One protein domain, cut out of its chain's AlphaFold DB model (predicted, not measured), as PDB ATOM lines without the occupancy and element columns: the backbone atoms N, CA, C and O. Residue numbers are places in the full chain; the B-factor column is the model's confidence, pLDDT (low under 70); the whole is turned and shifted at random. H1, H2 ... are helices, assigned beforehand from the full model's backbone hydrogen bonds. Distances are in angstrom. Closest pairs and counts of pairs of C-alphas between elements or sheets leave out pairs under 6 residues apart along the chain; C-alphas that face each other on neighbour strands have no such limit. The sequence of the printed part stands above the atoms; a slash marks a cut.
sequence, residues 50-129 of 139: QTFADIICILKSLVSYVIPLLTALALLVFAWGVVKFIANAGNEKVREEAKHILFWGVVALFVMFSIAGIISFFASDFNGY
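Overview. This is residues 50 to 129 of the 139 residues of an uncharacterized protein of Candidatus Parcubacteria bacterium (UniProt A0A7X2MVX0). Two long helices, H1 and then H2, form a narrow V: they meet near the turn between them and spread toward the two ends of the printed part. Beyond the closed end the arms stick out, residues 50 to 70 and 114 to 129 standing free. The printed part has 80 residues, is all helix and extended, with a radius of gyration of the C-alphas of 19.6 A, and spans 66 by 30 by 12 A, a rod.

Arrangement. H1, residues 52 to 87, and H2, residues 92 to 127, form a helical hairpin. They only just touch, with 3 pairs of C-alphas within 8 A, through residues 82 to 85 and 98 to 102 alone. The closest C-alphas, of Phe 85 and Ala 98, are 7.1 A apart. They run opposite ways at a shallow tilt of 28 degrees. In each, 30 of 32 O i to N i+4 pairs are within hydrogen-bond range.

Along the chain. H1 begins at C-alpha 52 (52.911, -10.215, 24.789) and measures 52.9 A. H2 measures 52.4 A and ends at C-alpha 127 (24.848, -8.398, 23.036).

Size, cuts and confidence. The C-alphas farthest apart, of Gln 50 and Glu 92, are 66.9 A apart. The printed part has no cut, and the link is tight. Mean pLDDT of the printed part is 70.8; 39 residues are under 70, among them 50 to 68 and 88 to 95.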
ATOM      1  N   GLN A  50      53.115  -7.664  31.542       55.78
ATOM      2  CA  GLN A  50      53.711  -8.933  31.979       55.78
ATOM      3  C   GLN A  50      53.733  -9.966  30.845       55.78
ATOM      4  O   GLN A  50      54.391 -10.997  30.960       55.78
ATOM      5  N   THR A  51      53.032  -9.725  29.729       60.78
ATOM      6  CA  THR A  51      52.935 -10.690  28.620       60.78
ATOM      7  C   THR A  51      52.800  -9.994  27.260       60.78
ATOM      8  O   THR A  51      52.329  -8.864  27.170       60.78
ATOM      9  N   PHE A  52      53.141 -10.689  26.167       59.06
ATOM     10  CA  PHE A  52      52.911 -10.215  24.789       59.06
ATOM     11  C   PHE A  52      51.446  -9.827  24.518       59.06
ATOM     12  O   PHE A  52      51.178  -8.949  23.699       59.06
ATOM     13  N   ALA A  53      50.504 -10.434  25.245       61.28
ATOM     14  CA  ALA A  53      49.085 -10.098  25.193       61.28
ATOM     15  C   ALA A  53      48.786  -8.646  25.622       61.28
ATOM     16  O   ALA A  53      47.942  -8.006  24.999       61.28
ATOM     17  N   ASP A  54      49.510  -8.088  26.601       63.09
ATOM     18  CA  ASP A  54      49.304  -6.703  27.063       63.09
ATOM     19  C   ASP A  54      49.747  -5.679  26.017       63.09
ATOM     20  O   ASP A  54      49.082  -4.669  25.794       63.09
ATOM     21  N   ILE A  55      50.846  -5.954  25.313       65.25
ATOM     22  CA  ILE A  55      51.351  -5.073  24.252       65.25
ATOM     23  C   ILE A  55      50.355  -5.035  23.085       65.25
ATOM     24  O   ILE A  55      50.055  -3.969  22.549       65.25
ATOM     25  N   ILE A  56      49.790  -6.192  22.731       67.44
ATOM     26  CA  ILE A  56      48.747  -6.308  21.702       67.44
ATOM     27  C   ILE A  56      47.455  -5.606  22.158       67.44
ATOM     28  O   ILE A  56      46.793  -4.953  21.349       67.44
ATOM     29  N   CYS A  57      47.123  -5.685  23.448       60.22
ATOM     30  CA  CYS A  57      45.983  -5.001  24.060       60.22
ATOM     31  C   CYS A  57      46.120  -3.470  23.962       60.22
ATOM     32  O   CYS A  57      45.203  -2.793  23.494       60.22
ATOM     33  N   ILE A  58      47.289  -2.923  24.308       66.31
ATOM     34  CA  ILE A  58      47.579  -1.481  24.227       66.31
ATOM     35  C   ILE A  58      47.504  -0.985  22.776       66.31
ATOM     36  O   ILE A  58      46.908   0.058  22.503       66.31
ATOM     37  N   LEU A  59      48.044  -1.756  21.826       68.56
ATOM     38  CA  LEU A  59      47.960  -1.452  20.394       68.56
ATOM     39  C   LEU A  59      46.510  -1.430  19.892       68.56
ATOM     40  O   LEU A  59      46.107  -0.491  19.203       68.56
ATOM     41  N   LYS A  60      45.702  -2.425  20.277       60.78
ATOM     42  CA  LYS A  60      44.269  -2.465  19.949       60.78
ATOM     43  C   LYS A  60      43.501  -1.287  20.549       60.78
ATOM     44  O   LYS A  60      42.649  -0.715  19.873       60.78
ATOM     45  N   SER A  61      43.817  -0.899  21.779       59.75
ATOM     46  CA  SER A  61      43.193   0.239  22.458       59.75
ATOM     47  C   SER A  61      43.444   1.563  21.740       59.75
ATOM     48  O   SER A  61      42.516   2.330  21.474       59.75
ATOM     49  N   LEU A  62      44.697   1.791  21.337       67.94
ATOM     50  CA  LEU A  62      45.097   3.003  20.632       67.94
ATOM     51  C   LEU A  62      44.381   3.132  19.282       67.94
ATOM     52  O   LEU A  62      43.869   4.197  18.942       67.94
ATOM     53  N   VAL A  63      44.277   2.026  18.541       65.62
ATOM     54  CA  VAL A  63      43.528   1.977  17.277       65.62
ATOM     55  C   VAL A  63      42.032   2.204  17.518       65.62
ATOM     56  O   VAL A  63      41.420   3.006  16.818       65.62
ATOM     57  N   SER A  64      41.450   1.578  18.546       59.31
ATOM     58  CA  SER A  64      40.022   1.695  18.886       59.31
ATOM     59  C   SER A  64      39.596   3.120  19.269       59.31
ATOM     60  O   SER A  64      38.455   3.510  19.021       59.31
ATOM     61  N   TYR A  65      40.499   3.929  19.832       62.78
ATOM     62  CA  TYR A  65      40.240   5.343  20.129       62.78
ATOM     63  C   TYR A  65      40.355   6.246  18.891       62.78
ATOM     64  O   TYR A  65      39.593   7.200  18.729       62.78
ATOM     65  N   VAL A  66      41.280   5.927  17.987       69.88
ATOM     66  CA  VAL A  66      41.518   6.691  16.754       69.88
ATOM     67  C   VAL A  66      40.367   6.533  15.753       69.88
ATOM     68  O   VAL A  66      40.024   7.489  15.062       69.88
ATOM     69  N   ILE A  67      39.702   5.377  15.699       67.00
ATOM     70  CA  ILE A  67      38.618   5.136  14.731       67.00
ATOM     71  C   ILE A  67      37.404   6.082  14.889       67.00
ATOM     72  O   ILE A  67      37.047   6.728  13.902       67.00
ATOM     73  N   PRO A  68      36.768   6.238  16.070       62.44
ATOM     74  CA  PRO A  68      35.644   7.169  16.229       62.44
ATOM     75  C   PRO A  68      36.059   8.627  15.987       62.44
ATOM     76  O   PRO A  68      35.247   9.434  15.531       62.44
ATOM     77  N   LEU A  69      37.334   8.956  16.221       75.31
ATOM     78  CA  LEU A  69      37.905  10.256  15.883       75.31
ATOM     79  C   LEU A  69      37.964  10.463  14.357       75.31
ATOM     80  O   LEU A  69      37.586  11.530  13.875       75.31
ATOM     81  N   LEU A  70      38.344   9.440  13.580       70.12
ATOM     82  CA  LEU A  70      38.300   9.476  12.111       70.12
ATOM     83  C   LEU A  70      36.869   9.584  11.569       70.12
ATOM     84  O   LEU A  70      36.646  10.294  10.592       70.12
ATOM     85  N   THR A  71      35.890   8.924  12.194       66.44
ATOM     86  CA  THR A  71      34.474   9.046  11.806       66.44
ATOM     87  C   THR A  71      33.953  10.472  12.020       66.44
ATOM     88  O   THR A  71      33.256  11.010  11.159       66.44
ATOM     89  N   ALA A  72      34.342  11.126  13.118       73.56
ATOM     90  CA  ALA A  72      34.025  12.535  13.360       73.56
ATOM     91  C   ALA A  72      34.709  13.470  12.342       73.56
ATOM     92  O   ALA A  72      34.088  14.404  11.831       73.56
ATOM     93  N   LEU A  73      35.964  13.187  11.978       75.50
ATOM     94  CA  LEU A  73      36.677  13.894  10.908       75.50
ATOM     95  C   LEU A  73      36.026  13.688   9.530       75.50
ATOM     96  O   LEU A  73      35.955  14.635   8.748       75.50
ATOM     97  N   ALA A  74      35.489  12.502   9.236       71.94
ATOM     98  CA  ALA A  74      34.765  12.227   7.994       71.94
ATOM     99  C   ALA A  74      33.479  13.071   7.868       71.94
ATOM    100  O   ALA A  74      33.194  13.607   6.796       71.94
ATOM    101  N   LEU A  75      32.749  13.265   8.973       78.25
ATOM    102  CA  LEU A  75      31.617  14.201   9.054       78.25
ATOM    103  C   LEU A  75      32.047  15.652   8.790       78.25
ATOM    104  O   LEU A  75      31.345  16.391   8.096       78.25
ATOM    105  N   LEU A  76      33.223  16.051   9.278       83.31
ATOM    106  CA  LEU A  76      33.797  17.375   9.025       83.31
ATOM    107  C   LEU A  76      34.139  17.586   7.540       83.31
ATOM    108  O   LEU A  76      33.827  18.631   6.968       83.31
ATOM    109  N   VAL A  77      34.737  16.579   6.892       74.94
ATOM    110  CA  VAL A  77      35.046  16.605   5.451       74.94
ATOM    111  C   VAL A  77      33.764  16.663   4.617       74.94
ATOM    112  O   VAL A  77      33.707  17.399   3.628       74.94
ATOM    113  N   PHE A  78      32.707  15.961   5.037       78.56
ATOM    114  CA  PHE A  78      31.390  16.065   4.410       78.56
ATOM    115  C   PHE A  78      30.811  17.484   4.524       78.56
ATOM    116  O   PHE A  78      30.387  18.054   3.515       78.56
ATOM    117  N   ALA A  79      30.857  18.093   5.715       84.44
ATOM    118  CA  ALA A  79      30.399  19.465   5.927       84.44
ATOM    119  C   ALA A  79      31.162  20.468   5.040       84.44
ATOM    120  O   ALA A  79      30.552  21.337   4.415       84.44
ATOM    121  N   TRP A  80      32.479  20.298   4.886       76.12
ATOM    122  CA  TRP A  80      33.292  21.118   3.982       76.12
ATOM    123  C   TRP A  80      32.900  20.948   2.503       76.12
ATOM    124  O   TRP A  80      32.907  21.913   1.731       76.12
ATOM    125  N   GLY A  81      32.512  19.735   2.096       73.62
ATOM    126  CA  GLY A  81      31.985  19.447   0.759       73.62
ATOM    127  C   GLY A  81      30.699  20.220   0.445       73.62
ATOM    128  O   GLY A  81      30.566  20.773  -0.648       73.62
ATOM    129  N   VAL A  82      29.795  20.334   1.424       73.50
ATOM    130  CA  VAL A  82      28.541  21.102   1.307       73.50
ATOM    131  C   VAL A  82      28.797  22.612   1.300       73.50
ATOM    132  O   VAL A  82      28.185  23.346   0.526       73.50
ATOM    133  N   VAL A  83      29.745  23.109   2.093       79.19
ATOM    134  CA  VAL A  83      30.096  24.541   2.078       79.19
ATOM    135  C   VAL A  83      30.673  24.953   0.717       79.19
ATOM    136  O   VAL A  83      30.263  25.958   0.136       79.19
ATOM    137  N   LYS A  84      31.568  24.137   0.146       69.06
ATOM    138  CA  LYS A  84      32.152  24.377  -1.187       69.06
ATOM    139  C   LYS A  84      31.112  24.316  -2.311       69.06
ATOM    140  O   LYS A  84      31.279  24.954  -3.350       69.06
ATOM    141  N   PHE A  85      30.049  23.550  -2.103       68.94
ATOM    142  CA  PHE A  85      28.920  23.457  -3.014       68.94
ATOM    143  C   PHE A  85      28.112  24.756  -3.068       68.94
ATOM    144  O   PHE A  85      27.840  25.270  -4.152       68.94
ATOM    145  N   ILE A  86      27.792  25.319  -1.899       72.69
ATOM    146  CA  ILE A  86      27.049  26.580  -1.785       72.69
ATOM    147  C   ILE A  86      27.871  27.742  -2.366       72.69
ATOM    148  O   ILE A  86      27.332  28.572  -3.094       72.69
ATOM    149  N   ALA A  87      29.187  27.758  -2.134       70.31
ATOM    150  CA  ALA A  87      30.083  28.798  -2.646       70.31
ATOM    151  C   ALA A  87      30.151  28.878  -4.188       70.31
ATOM    152  O   ALA A  87      30.432  29.941  -4.734       70.31
ATOM    153  N   ASN A  88      29.868  27.784  -4.903       65.00
ATOM    154  CA  ASN A  88      29.905  27.723  -6.371       65.00
ATOM    155  C   ASN A  88      28.513  27.793  -7.029       65.00
ATOM    156  O   ASN A  88      28.390  27.583  -8.237       65.00
ATOM    157  N   ALA A  89      27.463  28.106  -6.264       61.00
ATOM    158  CA  ALA A  89      26.075  28.104  -6.734       61.00
ATOM    159  C   ALA A  89      25.703  29.264  -7.690       61.00
ATOM    160  O   ALA A  89      24.583  29.297  -8.194       61.00
ATOM    161  N   GLY A  90      26.614  30.205  -7.966       68.88
ATOM    162  CA  GLY A  90      26.340  31.437  -8.724       68.88
ATOM    163  C   GLY A  90      26.261  31.322 -10.256       68.88
ATOM    164  O   GLY A  90      26.133  32.344 -10.917       68.88
ATOM    165  N   ASN A  91      26.358  30.127 -10.850       68.94
ATOM    166  CA  ASN A  91      26.274  29.934 -12.307       68.94
ATOM    167  C   ASN A  91      25.118  28.992 -12.676       68.94
ATOM    168  O   ASN A  91      25.075  27.854 -12.208       68.94
ATOM    169  N   GLU A  92      24.231  29.421 -13.581       68.06
ATOM    170  CA  GLU A  92      23.003  28.705 -13.980       68.06
ATOM    171  C   GLU A  92      23.261  27.243 -14.408       68.06
ATOM    172  O   GLU A  92      22.533  26.335 -14.015       68.06
ATOM    173  N   LYS A  93      24.363  26.994 -15.132       67.44
ATOM    174  CA  LYS A  93      24.786  25.648 -15.575       67.44
ATOM    175  C   LYS A  93      25.300  24.768 -14.436       67.44
ATOM    176  O   LYS A  93      25.147  23.553 -14.464       67.44
ATOM    177  N   VAL A  94      25.915  25.384 -13.432       64.44
ATOM    178  CA  VAL A  94      26.448  24.678 -12.265       64.44
ATOM    179  C   VAL A  94      25.306  24.324 -11.318       64.44
ATOM    180  O   VAL A  94      25.398  23.312 -10.645       64.44
ATOM    181  N   ARG A  95      24.195  25.074 -11.314       68.06
ATOM    182  CA  ARG A  95      23.038  24.859 -10.430       68.06
ATOM    183  C   ARG A  95      22.321  23.524 -10.656       68.06
ATOM    184  O   ARG A  95      21.942  22.877  -9.682       68.06
ATOM    185  N   GLU A  96      22.137  23.097 -11.903       71.00
ATOM    186  CA  GLU A  96      21.517  21.792 -12.189       71.00
ATOM    187  C   GLU A  96      22.444  20.623 -11.850       71.00
ATOM    188  O   GLU A  96      22.032  19.675 -11.178       71.00
ATOM    189  N   GLU A  97      23.721  20.714 -12.227       68.56
ATOM    190  CA  GLU A  97      24.714  19.695 -11.868       68.56
ATOM    191  C   GLU A  97      24.926  19.618 -10.355       68.56
ATOM    192  O   GLU A  97      25.089  18.533  -9.791       68.56
ATOM    193  N   ALA A  98      24.873  20.768  -9.693       68.00
ATOM    194  CA  ALA A  98      24.953  20.895  -8.259       68.00
ATOM    195  C   ALA A  98      23.789  20.128  -7.599       68.00
ATOM    196  O   ALA A  98      24.022  19.255  -6.766       68.00
ATOM    197  N   LYS A  99      22.536  20.340  -8.010       71.06
ATOM    198  CA  LYS A  99      21.400  19.585  -7.443       71.06
ATOM    199  C   LYS A  99      21.601  18.066  -7.518       71.06
ATOM    200  O   LYS A  99      21.362  17.379  -6.528       71.06
ATOM    201  N   HIS A 100      22.111  17.554  -8.639       73.50
ATOM    202  CA  HIS A 100      22.416  16.127  -8.781       73.50
ATOM    203  C   HIS A 100      23.545  15.646  -7.858       73.50
ATOM    204  O   HIS A 100      23.448  14.559  -7.291       73.50
ATOM    205  N   ILE A 101      24.605  16.438  -7.679       71.50
ATOM    206  CA  ILE A 101      25.726  16.098  -6.786       71.50
ATOM    207  C   ILE A 101      25.299  16.148  -5.315       71.50
ATOM    208  O   ILE A 101      25.694  15.279  -4.542       71.50
ATOM    209  N   LEU A 102      24.471  17.120  -4.927       76.38
ATOM    210  CA  LEU A 102      23.943  17.221  -3.567       76.38
ATOM    211  C   LEU A 102      23.015  16.048  -3.250       76.38
ATOM    212  O   LEU A 102      23.139  15.444  -2.188       76.38
ATOM    213  N   PHE A 103      22.153  15.674  -4.196       80.88
ATOM    214  CA  PHE A 103      21.293  14.506  -4.051       80.88
ATOM    215  C   PHE A 103      22.116  13.219  -3.888       80.88
ATOM    216  O   PHE A 103      21.881  12.452  -2.958       80.88
ATOM    217  N   TRP A 104      23.147  13.016  -4.718       75.06
ATOM    218  CA  TRP A 104      24.012  11.835  -4.620       75.06
ATOM    219  C   TRP A 104      24.877  11.821  -3.346       75.06
ATOM    220  O   TRP A 104      25.090  10.767  -2.751       75.06
ATOM    221  N   GLY A 105      25.341  12.988  -2.887       75.19
ATOM    222  CA  GLY A 105      26.122  13.128  -1.656       75.19
ATOM    223  C   GLY A 105      25.310  12.849  -0.390       75.19
ATOM    224  O   GLY A 105      25.783  12.139   0.497       75.19
ATOM    225  N   VAL A 106      24.072  13.351  -0.318       82.12
ATOM    226  CA  VAL A 106      23.167  13.104   0.817       82.12
ATOM    227  C   VAL A 106      22.773  11.632   0.897       82.12
ATOM    228  O   VAL A 106      22.827  11.050   1.979       82.12
ATOM    229  N   VAL A 107      22.435  11.005  -0.236       85.62
ATOM    230  CA  VAL A 107      22.084   9.576  -0.279       85.62
ATOM    231  C   VAL A 107      23.250   8.713   0.204       85.62
ATOM    232  O   VAL A 107      23.057   7.804   1.010       85.62
ATOM    233  N   ALA A 108      24.473   9.018  -0.226       77.06
ATOM    234  CA  ALA A 108      25.634   8.236   0.166       77.06
ATOM    235  C   ALA A 108      26.007   8.398   1.651       77.06
ATOM    236  O   ALA A 108      26.378   7.412   2.293       77.06
ATOM    237  N   LEU A 109      25.861   9.603   2.221       82.00
ATOM    238  CA  LEU A 109      26.044   9.808   3.660       82.00
ATOM    239  C   LEU A 109      24.974   9.071   4.466       82.00
ATOM    240  O   LEU A 109      25.295   8.415   5.453       82.00
ATOM    241  N   PHE A 110      23.718   9.147   4.027       86.44
ATOM    242  CA  PHE A 110      22.610   8.497   4.710       86.44
ATOM    243  C   PHE A 110      22.818   6.985   4.799       86.44
ATOM    244  O   PHE A 110      22.733   6.421   5.884       86.44
ATOM    245  N   VAL A 111      23.167   6.331   3.687       87.31
ATOM    246  CA  VAL A 111      23.379   4.878   3.662       87.31
ATOM    247  C   VAL A 111      24.587   4.470   4.513       87.31
ATOM    248  O   VAL A 111      24.473   3.545   5.314       87.31
ATOM    249  N   MET A 112      25.722   5.173   4.414       74.12
ATOM    250  CA  MET A 112      26.917   4.850   5.210       74.12
ATOM    251  C   MET A 112      26.706   5.038   6.714       74.12
ATOM    252  O   MET A 112      27.077   4.168   7.503       74.12
ATOM    253  N   PHE A 113      26.095   6.152   7.118       80.69
ATOM    254  CA  PHE A 113      25.845   6.440   8.528       80.69
ATOM    255  C   PHE A 113      24.755   5.532   9.107       80.69
ATOM    256  O   PHE A 113      24.879   5.066  10.237       80.69
ATOM    257  N   SER A 114      23.721   5.228   8.314       85.38
ATOM    258  CA  SER A 114      22.631   4.339   8.717       85.38
ATOM    259  C   SER A 114      23.137   2.929   9.004       85.38
ATOM    260  O   SER A 114      22.809   2.379  10.047       85.38
ATOM    261  N   ILE A 115      24.012   2.371   8.160       82.62
ATOM    262  CA  ILE A 115      24.571   1.027   8.377       82.62
ATOM    263  C   ILE A 115      25.394   0.970   9.679       82.62
ATOM    264  O   ILE A 115      25.193   0.066  10.486       82.62
ATOM    265  N   ALA A 116      26.257   1.960   9.937       72.94
ATOM    266  CA  ALA A 116      27.043   2.017  11.177       72.94
ATOM    267  C   ALA A 116      26.172   2.239  12.434       72.94
ATOM    268  O   ALA A 116      26.428   1.656  13.491       72.94
ATOM    269  N   GLY A 117      25.121   3.058  12.326       74.56
ATOM    270  CA  GLY A 117      24.166   3.311  13.406       74.56
ATOM    271  C   GLY A 117      23.278   2.104  13.713       74.56
ATOM    272  O   GLY A 117      23.109   1.743  14.873       74.56
ATOM    273  N   ILE A 118      22.757   1.432  12.683       82.81
ATOM    274  CA  ILE A 118      21.909   0.248  12.862       82.81
ATOM    275  C   ILE A 118      22.708  -0.902  13.453       82.81
ATOM    276  O   ILE A 118      22.225  -1.559  14.369       82.81
ATOM    277  N   ILE A 119      23.930  -1.143  12.981       74.00
ATOM    278  CA  ILE A 119      24.687  -2.285  13.484       74.00
ATOM    279  C   ILE A 119      25.164  -2.022  14.913       74.00
ATOM    280  O   ILE A 119      25.164  -2.953  15.699       74.00
ATOM    281  N   SER A 120      25.485  -0.785  15.308       66.50
ATOM    282  CA  SER A 120      25.791  -0.479  16.718       66.50
ATOM    283  C   SER A 120      24.568  -0.585  17.636       66.50
ATOM    284  O   SER A 120      24.699  -1.070  18.760       66.50
ATOM    285  N   PHE A 121      23.381  -0.207  17.156       77.44
ATOM    286  CA  PHE A 121      22.117  -0.393  17.873       77.44
ATOM    287  C   PHE A 121      21.818  -1.885  18.079       77.44
ATOM    288  O   PHE A 121      21.780  -2.364  19.209       77.44
ATOM    289  N   PHE A 122      21.777  -2.652  16.987       77.00
ATOM    290  CA  PHE A 122      21.555  -4.097  17.029       77.00
ATOM    291  C   PHE A 122      22.654  -4.828  17.808       77.00
ATOM    292  O   PHE A 122      22.355  -5.691  18.624       77.00
ATOM    293  N   ALA A 123      23.926  -4.484  17.612       65.56
ATOM    294  CA  ALA A 123      25.023  -5.105  18.344       65.56
ATOM    295  C   ALA A 123      24.927  -4.852  19.845       65.56
ATOM    296  O   ALA A 123      25.372  -5.719  20.576       65.56
ATOM    297  N   SER A 124      24.345  -3.735  20.300       62.00
ATOM    298  CA  SER A 124      24.122  -3.441  21.724       62.00
ATOM    299  C   SER A 124      22.958  -4.243  22.316       62.00
ATOM    300  O   SER A 124      23.046  -4.684  23.462       62.00
ATOM    301  N   ASP A 125      21.904  -4.480  21.532       70.38
ATOM    302  CA  ASP A 125      20.729  -5.259  21.945       70.38
ATOM    303  C   ASP A 125      21.006  -6.774  21.950       70.38
ATOM    304  O   ASP A 125      20.713  -7.472  22.923       70.38
ATOM    305  N   PHE A 126      21.622  -7.293  20.883       65.38
ATOM    306  CA  PHE A 126      21.947  -8.722  20.721       65.38
ATOM    307  C   PHE A 126      23.097  -9.189  21.577       65.38
ATOM    308  O   PHE A 126      23.213 -10.374  21.893       65.38
ATOM    309  N   ASN A 127      23.911  -8.229  21.978       59.38
ATOM    310  CA  ASN A 127      24.848  -8.398  23.036       59.38
ATOM    311  C   ASN A 127      24.195  -9.143  24.187       59.38
ATOM    312  O   ASN A 127      24.679 -10.225  24.485       59.38
ATOM    313  N   GLY A 128      23.053  -8.630  24.697       56.31
ATOM    314  CA  GLY A 128      22.280  -8.940  25.923       56.31
ATOM    315  C   GLY A 128      22.250 -10.383  26.437       56.31
ATOM    316  O   GLY A 128      22.059 -10.614  27.628       56.31
ATOM    317  N   TYR A 129      22.524 -11.338  25.555       53.16
ATOM    318  CA  TYR A 129      22.276 -12.759  25.729       53.16
ATOM    319  C   TYR A 129      23.491 -13.654  25.397       53.16
ATOM    320  O   TYR A 129      23.405 -14.873  25.523       53.16
TER     321      TYR A 129